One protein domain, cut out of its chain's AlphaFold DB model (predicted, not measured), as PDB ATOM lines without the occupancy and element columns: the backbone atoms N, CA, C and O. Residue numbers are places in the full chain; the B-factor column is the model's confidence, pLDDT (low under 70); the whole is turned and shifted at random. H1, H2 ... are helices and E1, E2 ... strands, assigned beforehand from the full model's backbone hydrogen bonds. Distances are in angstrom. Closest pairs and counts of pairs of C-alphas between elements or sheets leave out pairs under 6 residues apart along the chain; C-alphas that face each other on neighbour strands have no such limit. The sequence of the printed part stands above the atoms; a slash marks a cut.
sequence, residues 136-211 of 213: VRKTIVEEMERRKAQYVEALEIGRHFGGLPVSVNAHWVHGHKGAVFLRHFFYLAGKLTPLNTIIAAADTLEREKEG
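What this domain is: This is residues 136 to 211 of the 213 residues of an uncharacterized protein of Hyphomicrobiaceae bacterium (UniProt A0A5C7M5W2). The model is an open T: the long helix H1 is the stem, and the crossbar is made by the antiparallel hairpin E1 and E2, reaching out to one side, and the helix H2, reaching out to the other. The stem sticks out with residues 136 to 153, and H2 meets the hairpin with its first residues, 195 to 198. The printed part has 76 residues, with two named helices and two named strands in the order H1, E1, E2, H2; the class is mixed, helices and strands, and the sheet is the antiparallel pair E1 - E2. The whole is only just extended, close to loose, with a radius of gyration of the C-alphas of 17.5 A, and its outline is flat, spanning 51 by 46 by 16 A.

Where its parts are: H1 comes first, residues 136 to 160, 36.6 A from its first to its last C-alpha; C-alpha 136 is at (146.368, 231.380, 154.153) and C-alpha 160 at (153.546, 225.360, 189.496). E1, residues 166 to 174, is 25.4 A long. E2, residues 180 to 188, is 26.2 A long. H2, residues 195 to 209, is 21.3 A long, with C-alpha 209 at (148.201, 230.535, 202.543).

How they stand to each other: E1 and E2 are antiparallel neighbours, with 157 degrees between their directions, and form a hairpin. The C-alphas of Val 166 and Leu 188 face each other at 4.8 A, and those of His 174 and Val 180 at 4.7 A. N 169 and O 185 are within hydrogen-bond range at 2.9 A, and so are N 185 and O 169 at 2.8 A. Beyond this pair, residues 187 to 188 of E2 form a short antiparallel pairing with residues 191 to 192. The closest C-alphas of E2 and H2 are those of Phe 186 and Leu 195, 6.0 A apart. E1 and H2 are only just apart, with their closest C-alphas at 8.1 A. The closest C-alphas of H1 and E1 are those of Gly 158 and Val 166, 7.1 A apart. H1 is apart from E2 and from H2. In H1 and H2 every O i to N i+4 pair is within hydrogen-bond range.

The domain as a whole: The C-alphas of Val 136 and Gly 211, the first and last printed residues, are the two farthest apart, at 53.7 A. Without residues 136 to 153 of H1, which stand free, the body spans 51 by 20 by 17 A. The printed part has no cut. The links H1 to E1 and E1 to E2 are tight, and the link E2 to H2 is short. The mean pLDDT of the printed part is 78.6 and that of H1 is 66; 17 residues are under 70, among them residues 136 to 141 and residue 211.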
ATOM      1  N   VAL A 136     145.943 230.226 153.340       51.16
ATOM      2  CA  VAL A 136     146.368 231.380 154.153       51.16
ATOM      3  C   VAL A 136     145.526 231.521 155.426       51.16
ATOM      4  O   VAL A 136     146.075 231.742 156.505       51.16
ATOM      5  N   ARG A 137     144.197 231.348 155.345       47.22
ATOM      6  CA  ARG A 137     143.329 231.370 156.537       47.22
ATOM      7  C   ARG A 137     143.667 230.252 157.520       47.22
ATOM      8  O   ARG A 137     143.681 230.511 158.720       47.22
ATOM      9  N   LYS A 138     143.961 229.045 157.028       53.22
ATOM     10  CA  LYS A 138     144.348 227.904 157.865       53.22
ATOM     11  C   LYS A 138     145.624 228.204 158.661       53.22
ATOM     12  O   LYS A 138     145.627 228.022 159.871       53.22
ATOM     13  N   THR A 139     146.641 228.785 158.023       61.28
ATOM     14  CA  THR A 139     147.909 229.133 158.687       61.28
ATOM     15  C   THR A 139     147.745 230.201 159.775       61.28
ATOM     16  O   THR A 139     148.398 230.130 160.813       61.28
ATOM     17  N   ILE A 140     146.855 231.181 159.577       52.59
ATOM     18  CA  ILE A 140     146.586 232.218 160.590       52.59
ATOM     19  C   ILE A 140     145.874 231.621 161.809       52.59
ATOM     20  O   ILE A 140     146.235 231.939 162.942       52.59
ATOM     21  N   VAL A 141     144.884 230.750 161.590       66.69
ATOM     22  CA  VAL A 141     144.159 230.076 162.679       66.69
ATOM     23  C   VAL A 141     145.103 229.177 163.482       66.69
ATOM     24  O   VAL A 141     145.127 229.276 164.706       66.69
ATOM     25  N   GLU A 142     145.948 228.393 162.810       71.44
ATOM     26  CA  GLU A 142     146.946 227.527 163.457       71.44
ATOM     27  C   GLU A 142     147.965 228.330 164.291       71.44
ATOM     28  O   GLU A 142     148.297 227.950 165.415       71.44
ATOM     29  N   GLU A 143     148.427 229.483 163.795       60.75
ATOM     30  CA  GLU A 143     149.341 230.367 164.532       60.75
ATOM     31  C   GLU A 143     148.679 230.980 165.778       60.75
ATOM     32  O   GLU A 143     149.306 231.095 166.836       60.75
ATOM     33  N   MET A 144     147.399 231.357 165.677       57.53
ATOM     34  CA  MET A 144     146.624 231.867 166.811       57.53
ATOM     35  C   MET A 144     146.395 230.792 167.876       57.53
ATOM     36  O   MET A 144     146.543 231.073 169.068       57.53
ATOM     37  N   GLU A 145     146.079 229.563 167.467       73.62
ATOM     38  CA  GLU A 145     145.929 228.425 168.379       73.62
ATOM     39  C   GLU A 145     147.248 228.085 169.075       73.62
ATOM     40  O   GLU A 145     147.265 227.918 170.296       73.62
ATOM     41  N   ARG A 146     148.371 228.098 168.345       71.12
ATOM     42  CA  ARG A 146     149.706 227.885 168.919       71.12
ATOM     43  C   ARG A 146     150.044 228.923 169.986       71.12
ATOM     44  O   ARG A 146     150.508 228.565 171.063       71.12
ATOM     45  N   ARG A 147     149.789 230.207 169.717       67.94
ATOM     46  CA  ARG A 147     150.033 231.287 170.692       67.94
ATOM     47  C   ARG A 147     149.122 231.182 171.911       67.94
ATOM     48  O   ARG A 147     149.563 231.449 173.025       67.94
ATOM     49  N   LYS A 148     147.865 230.768 171.719       68.75
ATOM     50  CA  LYS A 148     146.936 230.511 172.824       68.75
ATOM     51  C   LYS A 148     147.405 229.336 173.686       68.75
ATOM     52  O   LYS A 148     147.373 229.455 174.905       68.75
ATOM     53  N   ALA A 149     147.879 228.252 173.073       71.69
ATOM     54  CA  ALA A 149     148.451 227.111 173.784       71.69
ATOM     55  C   ALA A 149     149.692 227.518 174.595       71.69
ATOM     56  O   ALA A 149     149.740 227.247 175.787       71.69
ATOM     57  N   GLN A 150     150.618 228.275 173.995       66.50
ATOM     58  CA  GLN A 150     151.796 228.817 174.688       66.50
ATOM     59  C   GLN A 150     151.427 229.725 175.869       66.50
ATOM     60  O   GLN A 150     152.078 229.690 176.909       66.50
ATOM     61  N   TYR A 151     150.377 230.539 175.729       69.75
ATOM     62  CA  TYR A 151     149.887 231.383 176.818       69.75
ATOM     63  C   TYR A 151     149.292 230.561 177.971       69.75
ATOM     64  O   TYR A 151     149.580 230.841 179.134       69.75
ATOM     65  N   VAL A 152     148.483 229.542 177.663       70.69
ATOM     66  CA  VAL A 152     147.915 228.636 178.676       70.69
ATOM     67  C   VAL A 152     149.023 227.855 179.383       70.69
ATOM     68  O   VAL A 152     149.041 227.819 180.609       70.69
ATOM     69  N   GLU A 153     149.988 227.327 178.633       70.81
ATOM     70  CA  GLU A 153     151.159 226.628 179.170       70.81
ATOM     71  C   GLU A 153     151.986 227.542 180.090       70.81
ATOM     72  O   GLU A 153     152.333 227.158 181.204       70.81
ATOM     73  N   ALA A 154     152.228 228.794 179.691       64.88
ATOM     74  CA  ALA A 154     152.927 229.767 180.529       64.88
ATOM     75  C   ALA A 154     152.168 230.086 181.834       64.88
ATOM     76  O   ALA A 154     152.789 230.238 182.888       64.88
ATOM     77  N   LEU A 155     150.831 230.162 181.789       66.94
ATOM     78  CA  LEU A 155     150.005 230.323 182.990       66.94
ATOM     79  C   LEU A 155     150.081 229.097 183.909       66.94
ATOM     80  O   LEU A 155     150.146 229.260 185.128       66.94
ATOM     81  N   GLU A 156     150.073 227.885 183.353       71.44
ATOM     82  CA  GLU A 156     150.212 226.639 184.118       71.44
ATOM     83  C   GLU A 156     151.592 226.531 184.775       71.44
ATOM     84  O   GLU A 156     151.678 226.259 185.973       71.44
ATOM     85  N   ILE A 157     152.662 226.870 184.053       68.38
ATOM     86  CA  ILE A 157     154.022 226.952 184.605       68.38
ATOM     87  C   ILE A 157     154.075 227.959 185.765       68.38
ATOM     88  O   ILE A 157     154.630 227.652 186.818       68.38
ATOM     89  N   GLY A 158     153.446 229.128 185.624       68.06
ATOM     90  CA  GLY A 158     153.353 230.110 186.710       68.06
ATOM     91  C   GLY A 158     152.627 229.579 187.954       68.06
ATOM     92  O   GLY A 158     153.024 229.887 189.080       68.06
ATOM     93  N   ARG A 159     151.596 228.737 187.778       75.50
ATOM     94  CA  ARG A 159     150.890 228.076 188.892       75.50
ATOM     95  C   ARG A 159     151.771 227.062 189.614       75.50
ATOM     96  O   ARG A 159     151.717 227.011 190.838       75.50
ATOM     97  N   HIS A 160     152.611 226.317 188.892       75.75
ATOM     98  CA  HIS A 160     153.546 225.360 189.496       75.75
ATOM     99  C   HIS A 160     154.567 226.011 190.442       75.75
ATOM    100  O   HIS A 160     155.061 225.344 191.344       75.75
ATOM    101  N   PHE A 161     154.845 227.308 190.286       79.50
ATOM    102  CA  PHE A 161     155.711 228.072 191.190       79.50
ATOM    103  C   PHE A 161     154.925 228.982 192.149       79.50
ATOM    104  O   PHE A 161     155.420 230.031 192.557       79.50
ATOM    105  N   GLY A 162     153.676 228.642 192.481       76.31
ATOM    106  CA  GLY A 162     152.873 229.394 193.454       76.31
ATOM    107  C   GLY A 162     152.504 230.821 193.020       76.31
ATOM    108  O   GLY A 162     152.109 231.634 193.861       76.31
ATOM    109  N   GLY A 163     152.621 231.135 191.722       79.44
ATOM    110  CA  GLY A 163     152.440 232.475 191.157       79.44
ATOM    111  C   GLY A 163     153.720 233.316 191.090       79.44
ATOM    112  O   GLY A 163     153.648 234.498 190.753       79.44
ATOM    113  N   LEU A 164     154.887 232.743 191.403       83.56
ATOM    114  CA  LEU A 164     156.163 233.444 191.300       83.56
ATOM    115  C   LEU A 164     156.549 233.693 189.825       83.56
ATOM    116  O   LEU A 164     156.415 232.793 188.992       83.56
ATOM    117  N   PRO A 165     157.072 234.886 189.476       83.50
ATOM    118  CA  PRO A 165     157.494 235.212 188.114       83.50
ATOM    119  C   PRO A 165     158.846 234.558 187.798       83.50
ATOM    120  O   PRO A 165     159.905 235.183 187.926       83.50
ATOM    121  N   VAL A 166     158.807 233.283 187.418       85.12
ATOM    122  CA  VAL A 166     159.988 232.473 187.102       85.12
ATOM    123  C   VAL A 166     160.235 232.454 185.596       85.12
ATOM    124  O   VAL A 166     159.325 232.204 184.811       85.12
ATOM    125  N   SER A 167     161.481 232.675 185.184       84.88
ATOM    126  CA  SER A 167     161.924 232.489 183.798       84.88
ATOM    127  C   SER A 167     163.192 231.640 183.742       84.88
ATOM    128  O   SER A 167     163.986 231.641 184.685       84.88
ATOM    129  N   VAL A 168     163.412 230.932 182.634       85.81
ATOM    130  CA  VAL A 168     164.574 230.053 182.445       85.81
ATOM    131  C   VAL A 168     165.266 230.335 181.115       85.81
ATOM    132  O   VAL A 168     164.607 230.465 180.090       85.81
ATOM    133  N   ASN A 169     166.599 230.389 181.135       86.56
ATOM    134  CA  ASN A 169     167.432 230.429 179.935       86.56
ATOM    135  C   ASN A 169     168.300 229.172 179.870       86.56
ATOM    136  O   ASN A 169     169.006 228.846 180.828       86.56
ATOM    137  N   ALA A 170     168.267 228.475 178.736       88.44
ATOM    138  CA  ALA A 170     169.102 227.307 178.491       88.44
ATOM    139  C   ALA A 170     170.304 227.696 177.619       88.44
ATOM    140  O   ALA A 170     170.140 228.257 176.537       88.44
ATOM    141  N   HIS A 171     171.515 227.391 178.085       86.19
ATOM    142  CA  HIS A 171     172.758 227.668 177.365       86.19
ATOM    143  C   HIS A 171     173.564 226.387 177.162       86.19
ATOM    144  O   HIS A 171     173.713 225.578 178.080       86.19
ATOM    145  N   TRP A 172     174.137 226.232 175.969       89.38
ATOM    146  CA  TRP A 172     175.140 225.207 175.700       89.38
ATOM    147  C   TRP A 172     176.468 225.604 176.344       89.38
ATOM    148  O   TRP A 172     177.064 226.619 175.985       89.38
ATOM    149  N   VAL A 173     176.925 224.812 177.312       85.88
ATOM    150  CA  VAL A 173     178.169 225.049 178.048       85.88
ATOM    151  C   VAL A 173     179.202 224.011 177.635       85.88
ATOM    152  O   VAL A 173     178.934 222.810 177.642       85.88
ATOM    153  N   HIS A 174     180.395 224.494 177.298       89.75
ATOM    154  CA  HIS A 174     181.544 223.667 176.952       89.75
ATOM    155  C   HIS A 174     182.449 223.555 178.183       89.75
ATOM    156  O   HIS A 174     183.001 224.545 178.661       89.75
ATOM    157  N   GLY A 175     182.541 222.351 178.738       82.31
ATOM    158  CA  GLY A 175     183.381 222.013 179.877       82.31
ATOM    159  C   GLY A 175     184.809 221.628 179.482       82.31
ATOM    160  O   GLY A 175     185.182 221.550 178.310       82.31
ATOM    161  N   HIS A 176     185.625 221.349 180.496       76.44
ATOM    162  CA  HIS A 176     186.990 220.871 180.303       76.44
ATOM    163  C   HIS A 176     186.998 219.481 179.633       76.44
ATOM    164  O   HIS A 176     186.162 218.636 179.946       76.44
ATOM    165  N   LYS A 177     187.950 219.243 178.716       79.75
ATOM    166  CA  LYS A 177     188.076 218.018 177.892       79.75
ATOM    167  C   LYS A 177     186.915 217.753 176.915       79.75
ATOM    168  O   LYS A 177     186.621 216.604 176.611       79.75
ATOM    169  N   GLY A 178     186.274 218.806 176.400       84.06
ATOM    170  CA  GLY A 178     185.316 218.690 175.290       84.06
ATOM    171  C   GLY A 178     183.910 218.233 175.684       84.06
ATOM    172  O   GLY A 178     183.104 217.938 174.808       84.06
ATOM    173  N   ALA A 179     183.590 218.185 176.980       85.31
ATOM    174  CA  ALA A 179     182.229 217.920 177.430       85.31
ATOM    175  C   ALA A 179     181.298 219.068 177.007       85.31
ATOM    176  O   ALA A 179     181.589 220.228 177.288       85.31
ATOM    177  N   VAL A 180     180.170 218.751 176.377       88.38
ATOM    178  CA  VAL A 180     179.126 219.727 176.040       88.38
ATOM    179  C   VAL A 180     177.862 219.337 176.783       88.38
ATOM    180  O   VAL A 180     177.388 218.210 176.653       88.38
ATOM    181  N   PHE A 181     177.324 220.249 177.584       89.62
ATOM    182  CA  PHE A 181     176.081 220.023 178.315       89.62
ATOM    183  C   PHE A 181     175.180 221.253 178.254       89.62
ATOM    184  O   PHE A 181     175.642 222.394 178.186       89.62
ATOM    185  N   LEU A 182     173.870 221.010 178.276       90.00
ATOM    186  CA  LEU A 182     172.863 222.060 178.334       90.00
ATOM    187  C   LEU A 182     172.661 222.470 179.796       90.00
ATOM    188  O   LEU A 182     172.254 221.657 180.628       90.00
ATOM    189  N   ARG A 183     172.948 223.730 180.121       88.62
ATOM    190  CA  ARG A 183     172.752 224.282 181.465       88.62
ATOM    191  C   ARG A 183     171.557 225.224 181.486       88.62
ATOM    192  O   ARG A 183     171.490 226.157 180.691       88.62
ATOM    193  N   HIS A 184     170.660 225.007 182.443       89.69
ATOM    194  CA  HIS A 184     169.500 225.860 182.691       89.69
ATOM    195  C   HIS A 184     169.821 226.878 183.790       89.69
ATOM    196  O   HIS A 184     170.254 226.509 184.884       89.69
ATOM    197  N   PHE A 185     169.613 228.158 183.493       89.06
ATOM    198  CA  PHE A 185     169.735 229.271 184.427       89.06
ATOM    199  C   PHE A 185     168.338 229.784 184.750       89.06
ATOM    200  O   PHE A 185     167.608 230.205 183.854       89.06
ATOM    201  N   PHE A 186     167.969 229.723 186.024       88.94
ATOM    202  CA  PHE A 186     166.659 230.136 186.511       88.94
ATOM    203  C   PHE A 186     166.720 231.556 187.060       88.94
ATOM    204  O   PHE A 186     167.711 231.968 187.665       88.94
ATOM    205  N   TYR A 187     165.645 232.303 186.854       88.62
ATOM    206  CA  TYR A 187     165.516 233.680 187.295       88.62
ATOM    207  C   TYR A 187     164.181 233.857 188.002       88.62
ATOM    208  O   TYR A 187     163.156 233.389 187.514       88.62
ATOM    209  N   LEU A 188     164.195 234.575 189.121       86.00
ATOM    210  CA  LEU A 188     163.008 235.011 189.845       86.00
ATOM    211  C   LEU A 188     162.888 236.528 189.689       86.00
ATOM    212  O   LEU A 188     163.798 237.257 190.088       86.00
ATOM    213  N   ALA A 189     161.809 237.005 189.063       86.81
ATOM    214  CA  ALA A 189     161.614 238.422 188.732       86.81
ATOM    215  C   ALA A 189     162.839 239.051 188.023       86.81
ATOM    216  O   ALA A 189     163.257 240.166 188.334       86.81
ATOM    217  N   GLY A 190     163.466 238.298 187.111       86.19
ATOM    218  CA  GLY A 190     164.653 238.730 186.363       86.19
ATOM    219  C   GLY A 190     165.991 238.624 187.111       86.19
ATOM    220  O   GLY A 190     167.032 238.908 186.521       86.19
ATOM    221  N   LYS A 191     166.015 238.180 188.375       87.19
ATOM    222  CA  LYS A 191     167.254 237.962 189.143       87.19
ATOM    223  C   LYS A 191     167.673 236.499 189.100       87.19
ATOM    224  O   LYS A 191     166.868 235.630 189.431       87.19
ATOM    225  N   LEU A 192     168.930 236.227 188.741       90.25
ATOM    226  CA  LEU A 192     169.473 234.868 188.696       90.25
ATOM    227  C   LEU A 192     169.357 234.226 190.083       90.25
ATOM    228  O   LEU A 192     170.014 234.660 191.027       90.25
ATOM    229  N   THR A 193     168.502 233.213 190.195       87.12
ATOM    230  CA  THR A 193     168.148 232.583 191.468       87.12
ATOM    231  C   THR A 193     168.146 231.068 191.281       87.12
ATOM    232  O   THR A 193     167.490 230.579 190.360       87.12
ATOM    233  N   PRO A 194     168.876 230.303 192.108       88.56
ATOM    234  CA  PRO A 194     168.874 228.846 192.034       88.56
ATOM    235  C   PRO A 194     167.458 228.255 192.141       88.56
ATOM    236  O   PRO A 194     166.657 228.701 192.961       88.56
ATOM    237  N   LEU A 195     167.151 227.229 191.335       85.75
ATOM    238  CA  LEU A 195     165.814 226.614 191.284       85.75
ATOM    239  C   LEU A 195     165.339 226.115 192.656       85.75
ATOM    240  O   LEU A 195     164.185 226.312 193.018       85.75
ATOM    241  N   ASN A 196     166.229 225.508 193.440       86.56
ATOM    242  CA  ASN A 196     165.929 225.039 194.794       86.56
ATOM    243  C   ASN A 196     165.468 226.175 195.721       86.56
ATOM    244  O   ASN A 196     164.568 225.972 196.528       86.56
ATOM    245  N   THR A 197     166.043 227.373 195.588       85.25
ATOM    246  CA  THR A 197     165.615 228.559 196.342       85.25
ATOM    247  C   THR A 197     164.224 229.021 195.912       85.25
ATOM    248  O   THR A 197     163.415 229.384 196.760       85.25
ATOM    249  N   ILE A 198     163.930 228.977 194.609       86.44
ATOM    250  CA  ILE A 198     162.613 229.339 194.067       86.44
ATOM    251  C   ILE A 198     161.536 228.365 194.564       86.44
ATOM    252  O   ILE A 198     160.483 228.810 195.010       86.44
ATOM    253  N   ILE A 199     161.810 227.056 194.532       87.00
ATOM    254  CA  ILE A 199     160.889 226.021 195.028       87.00
ATOM    255  C   ILE A 199     160.644 226.199 196.530       87.00
ATOM    256  O   ILE A 199     159.497 226.245 196.954       87.00
ATOM    257  N   ALA A 200     161.697 226.398 197.329       85.62
ATOM    258  CA  ALA A 200     161.545 226.621 198.767       85.62
ATOM    259  C   ALA A 200     160.703 227.872 199.088       85.62
ATOM    260  O   ALA A 200     159.910 227.861 200.025       85.62
ATOM    261  N   ALA A 201     160.852 228.948 198.308       84.44
ATOM    262  CA  ALA A 201     160.015 230.138 198.447       84.44
ATOM    263  C   ALA A 201     158.549 229.863 198.070       84.44
ATOM    264  O   ALA A 201     157.651 230.344 198.759       84.44
ATOM    265  N   ALA A 202     158.305 229.083 197.011       86.12
ATOM    266  CA  ALA A 202     156.959 228.676 196.608       86.12
ATOM    267  C   ALA A 202     156.269 227.836 197.697       86.12
ATOM    268  O   ALA A 202     155.142 228.156 198.074       86.12
ATOM    269  N   ASP A 203     156.969 226.846 198.261       83.94
ATOM    270  CA  ASP A 203     156.462 225.983 199.338       83.94
ATOM    271  C   ASP A 203     156.113 226.788 200.601       83.94
ATOM    272  O   ASP A 203     155.083 226.554 201.234       83.94
ATOM    273  N   THR A 204     156.957 227.752 200.988       83.44
ATOM    274  CA  THR A 204     156.683 228.625 202.142       83.44
ATOM    275  C   THR A 204     155.439 229.479 201.905       83.44
ATOM    276  O   THR A 204     154.569 229.532 202.770       83.44
ATOM    277  N   LEU A 205     155.307 230.087 200.720       84.12
ATOM    278  CA  LEU A 205     154.126 230.881 200.361       84.12
ATOM    279  C   LEU A 205     152.841 230.041 200.339       84.12
ATOM    280  O   LEU A 205     151.766 230.550 200.652       84.12
ATOM    281  N   GLU A 206     152.926 228.769 199.955       83.56
ATOM    282  CA  GLU A 206     151.795 227.843 200.020       83.56
ATOM    283  C   GLU A 206     151.403 227.539 201.473       83.56
ATOM    284  O   GLU A 206     150.235 227.682 201.831       83.56
ATOM    285  N   ARG A 207     152.371 227.246 202.352       81.19
ATOM    286  CA  ARG A 207     152.114 227.016 203.789       81.19
ATOM    287  C   ARG A 207     151.540 228.239 204.502       81.19
ATOM    288  O   ARG A 207     150.667 228.084 205.356       81.19
ATOM    289  N   GLU A 208     151.997 229.439 204.147       79.69
ATOM    290  CA  GLU A 208     151.440 230.699 204.652       79.69
ATOM    291  C   GLU A 208     149.966 230.860 204.255       79.69
ATOM    292  O   GLU A 208     149.140 231.220 205.094       79.69
ATOM    293  N   LYS A 209     149.603 230.526 203.006       79.31
ATOM    294  CA  LYS A 209     148.201 230.535 202.543       79.31
ATOM    295  C   LYS A 209     147.338 229.501 203.270       79.31
ATOM    296  O   LYS A 209     146.165 229.763 203.514       79.31
ATOM    297  N   GLU A 210     147.907 228.350 203.622       81.50
ATOM    298  CA  GLU A 210     147.237 227.300 204.402       81.50
ATOM    299  C   GLU A 210     147.171 227.596 205.914       81.50
ATOM    300  O   GLU A 210     146.579 226.817 206.662       81.50
ATOM    301  N   GLY A 211     147.768 228.700 206.382       68.25
ATOM    302  CA  GLY A 211     147.797 229.070 207.801       68.25
ATOM    303  C   GLY A 211     148.668 228.154 208.669       68.25
ATOM    304  O   GLY A 211     148.436 228.048 209.870       68.25
TER     305      GLY A 211